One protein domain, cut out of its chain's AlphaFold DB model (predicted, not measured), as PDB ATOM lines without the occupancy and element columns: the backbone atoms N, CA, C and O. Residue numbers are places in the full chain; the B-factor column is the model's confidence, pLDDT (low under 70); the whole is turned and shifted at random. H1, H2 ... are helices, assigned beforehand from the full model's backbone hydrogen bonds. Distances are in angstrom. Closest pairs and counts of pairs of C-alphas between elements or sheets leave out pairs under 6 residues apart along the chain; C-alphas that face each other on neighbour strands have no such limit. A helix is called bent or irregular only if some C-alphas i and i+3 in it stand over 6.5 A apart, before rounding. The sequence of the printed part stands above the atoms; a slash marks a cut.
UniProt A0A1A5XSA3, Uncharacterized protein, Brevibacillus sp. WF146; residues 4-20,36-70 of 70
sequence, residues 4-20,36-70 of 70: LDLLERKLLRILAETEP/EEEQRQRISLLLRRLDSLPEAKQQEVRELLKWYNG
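What this domain is: This is residues 4 to 20 and 36 to 70 of the 70 residues of an uncharacterized protein of Brevibacillus sp. WF146 (UniProt A0A1A5XSA3). Three helices of equal residue count form a small bundle, their centres at the corners of a triangle: H2 and H3 make a narrow V that closes at their link, residues 51 to 54, and opens away from it, and H1 runs alongside both. H1 and H2 run the same way, and H3 returns the opposite way. The printed part has 52 residues, with three named helices in the order H1, H2, H3 and no named strand, and the class is all helix. The whole is compact, with a radius of gyration of the C-alphas of 10.4 A, and its outline is rounded, spanning 28 by 24 by 16 A.

How they stand to each other: Start with H1, residues 4 to 18, and look across to H2, residues 36 to 50. They touch, and their closest C-alphas are those of Glu 8 and Ile 43, 6.1 A apart. Their lines stand at a shallow tilt of 24 degrees, and they run the same way. Now look from H1 to H3, residues 55 to 69, which it also touches; the closest C-alphas are those of Ile 14 and Lys 57, 6.8 A apart. These two run opposite ways at a shallow tilt of 4 degrees. H2 and H3 form a helical hairpin, but they only just touch, with 3 pairs of C-alphas within 8 A. H2 touches H3 with residue 50 alone, and H3 touches H2 with residues 57 to 61 alone; the closest C-alphas are those of Leu 50 and Gln 58, 6.2 A apart. Their lines stand at a shallow tilt of 26 degrees, opposite ways, with the centres 14.5 A apart. In H1, H2 and H3 every backbone O i to N i+4 pair is within hydrogen-bond range.

Where its parts are: Find C-alpha 4 at (-39.373, -39.026, 53.422); from there H1 runs 21.3 A to C-alpha 18 at (-46.794, -34.944, 33.863). After the cut, H2 begins at Glu 36 and runs 20.6 A to Leu 50. H3 begins at Glu 55 and runs 20.6 A to C-alpha 69 at (-39.438, -28.200, 56.103). No helix is bent.

The domain as a whole: The two C-alphas farthest apart are those of Pro 20 and Gly 70, at 30.3 A. Residues 21 to 35 are not printed, and C-alphas 20 and 36 stand 26.6 A apart across this cut, which falls in the link from H1 to H2. The link from H2 to H3 is tight, with 4 residues. The printed part ends at Gly 70, the chain's last residue. In the B-factor column of this predicted model the mean pLDDT of the printed part is 79.4, and it is under 70 at residues 19 to 20 and residue 70.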
ATOM      1  N   LEU A   4     -40.002 -38.925  54.739       73.44
ATOM      2  CA  LEU A   4     -39.373 -39.026  53.422       73.44
ATOM      3  C   LEU A   4     -40.100 -39.973  52.449       73.44
ATOM      4  O   LEU A   4     -40.190 -39.649  51.266       73.44
ATOM      5  N   ASP A   5     -40.688 -41.081  52.919       77.12
ATOM      6  CA  ASP A   5     -41.462 -42.003  52.066       77.12
ATOM      7  C   ASP A   5     -42.705 -41.323  51.497       77.12
ATOM      8  O   ASP A   5     -43.080 -41.508  50.335       77.12
ATOM      9  N   LEU A   6     -43.380 -40.534  52.335       80.31
ATOM     10  CA  LEU A   6     -44.592 -39.832  51.943       80.31
ATOM     11  C   LEU A   6     -44.267 -38.690  50.967       80.31
ATOM     12  O   LEU A   6     -45.023 -38.475  50.016       80.31
ATOM     13  N   LEU A   7     -43.132 -38.009  51.155       81.50
ATOM     14  CA  LEU A   7     -42.619 -37.019  50.212       81.50
ATOM     15  C   LEU A   7     -42.285 -37.666  48.861       81.50
ATOM     16  O   LEU A   7     -42.801 -37.226  47.836       81.50
ATOM     17  N   GLU A   8     -41.509 -38.753  48.848       81.12
ATOM     18  CA  GLU A   8     -41.142 -39.476  47.624       81.12
ATOM     19  C   GLU A   8     -42.384 -39.927  46.838       81.12
ATOM     20  O   GLU A   8     -42.497 -39.656  45.641       81.12
ATOM     21  N   ARG A   9     -43.373 -40.534  47.509       81.94
ATOM     22  CA  ARG A   9     -44.637 -40.955  46.876       81.94
ATOM     23  C   ARG A   9     -45.407 -39.791  46.260       81.94
ATOM     24  O   ARG A   9     -45.961 -39.939  45.169       81.94
ATOM     25  N   LYS A  10     -45.462 -38.642  46.939       84.06
ATOM     26  CA  LYS A  10     -46.151 -37.452  46.423       84.06
ATOM     27  C   LYS A  10     -45.425 -36.859  45.215       84.06
ATOM     28  O   LYS A  10     -46.073 -36.580  44.210       84.06
ATOM     29  N   LEU A  11     -44.097 -36.758  45.259       83.00
ATOM     30  CA  LEU A  11     -43.290 -36.296  44.123       83.00
ATOM     31  C   LEU A  11     -43.445 -37.226  42.912       83.00
ATOM     32  O   LEU A  11     -43.630 -36.760  41.789       83.00
ATOM     33  N   LEU A  12     -43.442 -38.544  43.137       80.38
ATOM     34  CA  LEU A  12     -43.680 -39.533  42.087       80.38
ATOM     35  C   LEU A  12     -45.063 -39.403  41.454       80.38
ATOM     36  O   LEU A  12     -45.188 -39.586  40.247       80.38
ATOM     37  N   ARG A  13     -46.093 -39.074  42.237       82.81
ATOM     38  CA  ARG A  13     -47.446 -38.842  41.722       82.81
ATOM     39  C   ARG A  13     -47.499 -37.617  40.805       82.81
ATOM     40  O   ARG A  13     -47.988 -37.735  39.688       82.81
ATOM     41  N   ILE A  14     -46.924 -36.495  41.235       82.19
ATOM     42  CA  ILE A  14     -46.834 -35.247  40.450       82.19
ATOM     43  C   ILE A  14     -46.111 -35.496  39.118       82.19
ATOM     44  O   ILE A  14     -46.559 -35.059  38.056       82.19
ATOM     45  N   LEU A  15     -45.014 -36.252  39.169       77.62
ATOM     46  CA  LEU A  15     -44.241 -36.641  37.995       77.62
ATOM     47  C   LEU A  15     -44.989 -37.635  37.095       77.62
ATOM     48  O   LEU A  15     -44.917 -37.531  35.875       77.62
ATOM     49  N   ALA A  16     -45.737 -38.584  37.658       75.94
ATOM     50  CA  ALA A  16     -46.546 -39.521  36.879       75.94
ATOM     51  C   ALA A  16     -47.703 -38.829  36.138       75.94
ATOM     52  O   ALA A  16     -48.077 -39.273  35.054       75.94
ATOM     53  N   GLU A  17     -48.248 -37.748  36.700       77.00
ATOM     54  CA  GLU A  17     -49.281 -36.922  36.065       77.00
ATOM     55  C   GLU A  17     -48.737 -36.088  34.895       77.00
ATOM     56  O   GLU A  17     -49.486 -35.756  33.980       77.00
ATOM     57  N   THR A  18     -47.440 -35.773  34.896       71.38
ATOM     58  CA  THR A  18     -46.794 -34.944  33.863       71.38
ATOM     59  C   THR A  18     -46.029 -35.747  32.813       71.38
ATOM     60  O   THR A  18     -46.078 -35.411  31.635       71.38
ATOM     61  N   GLU A  19     -45.369 -36.840  33.197       65.94
ATOM     62  CA  GLU A  19     -44.651 -37.747  32.297       65.94
ATOM     63  C   GLU A  19     -45.128 -39.207  32.468       65.94
ATOM     64  O   GLU A  19     -44.383 -40.073  32.954       65.94
ATOM     65  N   PRO A  20     -46.352 -39.546  32.019       58.59
ATOM     66  CA  PRO A  20     -46.952 -40.863  32.257       58.59
ATOM     67  C   PRO A  20     -46.172 -42.040  31.639       58.59
ATOM     68  O   PRO A  20     -46.336 -43.188  32.060       58.59
ATOM     69  N   GLU A  36     -31.549 -43.878  54.259       77.50
ATOM     70  CA  GLU A  36     -32.035 -42.485  54.259       77.50
ATOM     71  C   GLU A  36     -31.211 -41.593  53.315       77.50
ATOM     72  O   GLU A  36     -31.756 -40.709  52.650       77.50
ATOM     73  N   GLU A  37     -29.905 -41.850  53.219       78.25
ATOM     74  CA  GLU A  37     -28.972 -41.167  52.321       78.25
ATOM     75  C   GLU A  37     -29.399 -41.307  50.852       78.25
ATOM     76  O   GLU A  37     -29.550 -40.327  50.120       78.25
ATOM     77  N   GLU A  38     -29.661 -42.537  50.417       79.69
ATOM     78  CA  GLU A  38     -30.137 -42.830  49.068       79.69
ATOM     79  C   GLU A  38     -31.552 -42.289  48.832       79.69
ATOM     80  O   GLU A  38     -31.854 -41.822  47.731       79.69
ATOM     81  N   GLN A  39     -32.421 -42.296  49.846       77.81
ATOM     82  CA  GLN A  39     -33.752 -41.697  49.746       77.81
ATOM     83  C   GLN A  39     -33.656 -40.182  49.512       77.81
ATOM     84  O   GLN A  39     -34.342 -39.643  48.639       77.81
ATOM     85  N   ARG A  40     -32.737 -39.489  50.195       81.31
ATOM     86  CA  ARG A  40     -32.440 -38.066  49.944       81.31
ATOM     87  C   ARG A  40     -31.883 -37.829  48.542       81.31
ATOM     88  O   ARG A  40     -32.272 -36.857  47.885       81.31
ATOM     89  N   GLN A  41     -31.014 -38.712  48.047       82.62
ATOM     90  CA  GLN A  41     -30.512 -38.633  46.670       82.62
ATOM     91  C   GLN A  41     -31.638 -38.811  45.647       82.62
ATOM     92  O   GLN A  41     -31.728 -38.043  44.688       82.62
ATOM     93  N   ARG A  42     -32.544 -39.770  45.864       80.88
ATOM     94  CA  ARG A  42     -33.726 -39.970  45.015       80.88
ATOM     95  C   ARG A  42     -34.632 -38.755  45.001       80.88
ATOM     96  O   ARG A  42     -34.990 -38.294  43.920       80.88
ATOM     97  N   ILE A  43     -34.944 -38.199  46.170       82.62
ATOM     98  CA  ILE A  43     -35.728 -36.966  46.291       82.62
ATOM     99  C   ILE A  43     -35.043 -35.827  45.528       82.62
ATOM    100  O   ILE A  43     -35.695 -35.144  44.745       82.62
ATOM    101  N   SER A  44     -33.723 -35.678  45.649       83.19
ATOM    102  CA  SER A  44     -32.967 -34.656  44.910       83.19
ATOM    103  C   SER A  44     -33.056 -34.838  43.388       83.19
ATOM    104  O   SER A  44     -33.198 -33.863  42.650       83.19
ATOM    105  N   LEU A  45     -33.018 -36.080  42.896       82.31
ATOM    106  CA  LEU A  45     -33.207 -36.383  41.474       82.31
ATOM    107  C   LEU A  45     -34.640 -36.101  41.002       82.31
ATOM    108  O   LEU A  45     -34.820 -35.624  39.881       82.31
ATOM    109  N   LEU A  46     -35.647 -36.380  41.838       80.94
ATOM    110  CA  LEU A  46     -37.046 -36.038  41.559       80.94
ATOM    111  C   LEU A  46     -37.210 -34.521  41.465       80.94
ATOM    112  O   LEU A  46     -37.759 -34.041  40.481       80.94
ATOM    113  N   LEU A  47     -36.667 -33.767  42.426       81.69
ATOM    114  CA  LEU A  47     -36.722 -32.303  42.452       81.69
ATOM    115  C   LEU A  47     -36.091 -31.671  41.208       81.69
ATOM    116  O   LEU A  47     -36.715 -30.823  40.580       81.69
ATOM    117  N   ARG A  48     -34.926 -32.159  40.765       82.81
ATOM    118  CA  ARG A  48     -34.305 -31.682  39.515       82.81
ATOM    119  C   ARG A  48     -35.167 -31.912  38.276       82.81
ATOM    120  O   ARG A  48     -35.102 -31.132  37.335       82.81
ATOM    121  N   ARG A  49     -35.953 -32.994  38.237       78.25
ATOM    122  CA  ARG A  49     -36.915 -33.216  37.142       78.25
ATOM    123  C   ARG A  49     -38.133 -32.315  37.277       78.25
ATOM    124  O   ARG A  49     -38.645 -31.837  36.271       78.25
ATOM    125  N   LEU A  50     -38.574 -32.069  38.506       78.88
ATOM    126  CA  LEU A  50     -39.684 -31.169  38.801       78.88
ATOM    127  C   LEU A  50     -39.385 -29.724  38.372       78.88
ATOM    128  O   LEU A  50     -40.288 -29.076  37.860       78.88
ATOM    129  N   ASP A  51     -38.136 -29.254  38.455       77.56
ATOM    130  CA  ASP A  51     -37.729 -27.940  37.910       77.56
ATOM    131  C   ASP A  51     -37.955 -27.807  36.392       77.56
ATOM    132  O   ASP A  51     -38.085 -26.699  35.875       77.56
ATOM    133  N   SER A  52     -38.032 -28.924  35.661       80.50
ATOM    134  CA  SER A  52     -38.357 -28.931  34.226       80.50
ATOM    135  C   SER A  52     -39.852 -29.090  33.921       80.50
ATOM    136  O   SER A  52     -40.240 -29.108  32.754       80.50
ATOM    137  N   LEU A  53     -40.704 -29.210  34.947       79.19
ATOM    138  CA  LEU A  53     -42.156 -29.311  34.788       79.19
ATOM    139  C   LEU A  53     -42.835 -27.940  34.639       79.19
ATOM    140  O   LEU A  53     -42.240 -26.922  34.991       79.19
ATOM    141  N   PRO A  54     -44.105 -27.902  34.185       81.88
ATOM    142  CA  PRO A  54     -44.901 -26.677  34.154       81.88
ATOM    143  C   PRO A  54     -45.010 -26.016  35.535       81.88
ATOM    144  O   PRO A  54     -45.121 -26.711  36.549       81.88
ATOM    145  N   GLU A  55     -45.075 -24.682  35.569       82.81
ATOM    146  CA  GLU A  55     -45.129 -23.878  36.804       82.81
ATOM    147  C   GLU A  55     -46.208 -24.344  37.791       82.81
ATOM    148  O   GLU A  55     -45.965 -24.388  38.994       82.81
ATOM    149  N   ALA A  56     -47.371 -24.783  37.296       83.62
ATOM    150  CA  ALA A  56     -48.451 -25.313  38.131       83.62
ATOM    151  C   ALA A  56     -47.996 -26.491  39.018       83.62
ATOM    152  O   ALA A  56     -48.358 -26.572  40.190       83.62
ATOM    153  N   LYS A  57     -47.163 -27.385  38.477       81.12
ATOM    154  CA  LYS A  57     -46.636 -28.552  39.199       81.12
ATOM    155  C   LYS A  57     -45.444 -28.177  40.072       81.12
ATOM    156  O   LYS A  57     -45.291 -28.732  41.156       81.12
ATOM    157  N   GLN A  58     -44.641 -27.198  39.656       82.94
ATOM    158  CA  GLN A  58     -43.585 -26.640  40.508       82.94
ATOM    159  C   GLN A  58     -44.159 -25.991  41.770       82.94
ATOM    160  O   GLN A  58     -43.614 -26.172  42.860       82.94
ATOM    161  N   GLN A  59     -45.273 -25.268  41.640       85.25
ATOM    162  CA  GLN A  59     -45.957 -24.650  42.770       85.25
ATOM    163  C   GLN A  59     -46.461 -25.712  43.754       85.25
ATOM    164  O   GLN A  59     -46.176 -25.612  44.947       85.25
ATOM    165  N   GLU A  60     -47.094 -26.775  43.250       85.38
ATOM    166  CA  GLU A  60     -47.559 -27.912  44.058       85.38
ATOM    167  C   GLU A  60     -46.404 -28.567  44.843       85.38
ATOM    168  O   GLU A  60     -46.539 -28.870  46.028       85.38
ATOM    169  N   VAL A  61     -45.228 -28.715  44.220       84.00
ATOM    170  CA  VAL A  61     -44.009 -29.231  44.873       84.00
ATOM    171  C   VAL A  61     -43.476 -28.272  45.933       84.00
ATOM    172  O   VAL A  61     -43.099 -28.716  47.016       84.00
ATOM    173  N   ARG A  62     -43.428 -26.965  45.651       84.19
ATOM    174  CA  ARG A  62     -42.962 -25.951  46.612       84.19
ATOM    175  C   ARG A  62     -43.848 -25.903  47.848       84.19
ATOM    176  O   ARG A  62     -43.329 -25.796  48.956       84.19
ATOM    177  N   GLU A  63     -45.161 -25.995  47.672       87.00
ATOM    178  CA  GLU A  63     -46.099 -26.110  48.787       87.00
ATOM    179  C   GLU A  63     -45.828 -27.380  49.587       87.00
ATOM    180  O   GLU A  63     -45.678 -27.316  50.804       87.00
ATOM    181  N   LEU A  64     -45.655 -28.512  48.907       84.44
ATOM    182  CA  LEU A  64     -45.270 -29.775  49.531       84.44
ATOM    183  C   LEU A  64     -44.003 -29.643  50.380       84.44
ATOM    184  O   LEU A  64     -44.011 -30.030  51.542       84.44
ATOM    185  N   LEU A  65     -42.937 -29.055  49.838       83.00
ATOM    186  CA  LEU A  65     -41.680 -28.854  50.557       83.00
ATOM    187  C   LEU A  65     -41.841 -27.947  51.781       83.00
ATOM    188  O   LEU A  65     -41.215 -28.210  52.803       83.00
ATOM    189  N   LYS A  66     -42.701 -26.920  51.717       84.38
ATOM    190  CA  LYS A  66     -43.007 -26.071  52.880       84.38
ATOM    191  C   LYS A  66     -43.648 -26.856  54.023       84.38
ATOM    192  O   LYS A  66     -43.316 -26.596  55.169       84.38
ATOM    193  N   TRP A  67     -44.513 -27.825  53.723       82.06
ATOM    194  CA  TRP A  67     -45.125 -28.688  54.742       82.06
ATOM    195  C   TRP A  67     -44.140 -29.668  55.393       82.06
ATOM    196  O   TRP A  67     -44.412 -30.142  56.490       82.06
ATOM    197  N   TYR A  68     -43.030 -30.000  54.725       73.69
ATOM    198  CA  TYR A  68     -42.015 -30.930  55.247       73.69
ATOM    199  C   TYR A  68     -40.822 -30.246  55.917       73.69
ATOM    200  O   TYR A  68     -40.191 -30.857  56.773       73.69
ATOM    201  N   ASN A  69     -40.495 -29.020  55.503       70.00
ATOM    202  CA  ASN A  69     -39.438 -28.200  56.103       70.00
ATOM    203  C   ASN A  69     -39.964 -27.244  57.192       70.00
ATOM    204  O   ASN A  69     -39.172 -26.477  57.739       70.00
ATOM    205  N   GLY A  70     -41.280 -27.235  57.426       53.81
ATOM    206  CA  GLY A  70     -41.961 -26.428  58.440       53.81
ATOM    207  C   GLY A  70     -42.110 -27.143  59.772       53.81
ATOM    208  O   GLY A  70     -42.119 -28.393  59.779       53.81
TER     209      GLY A  70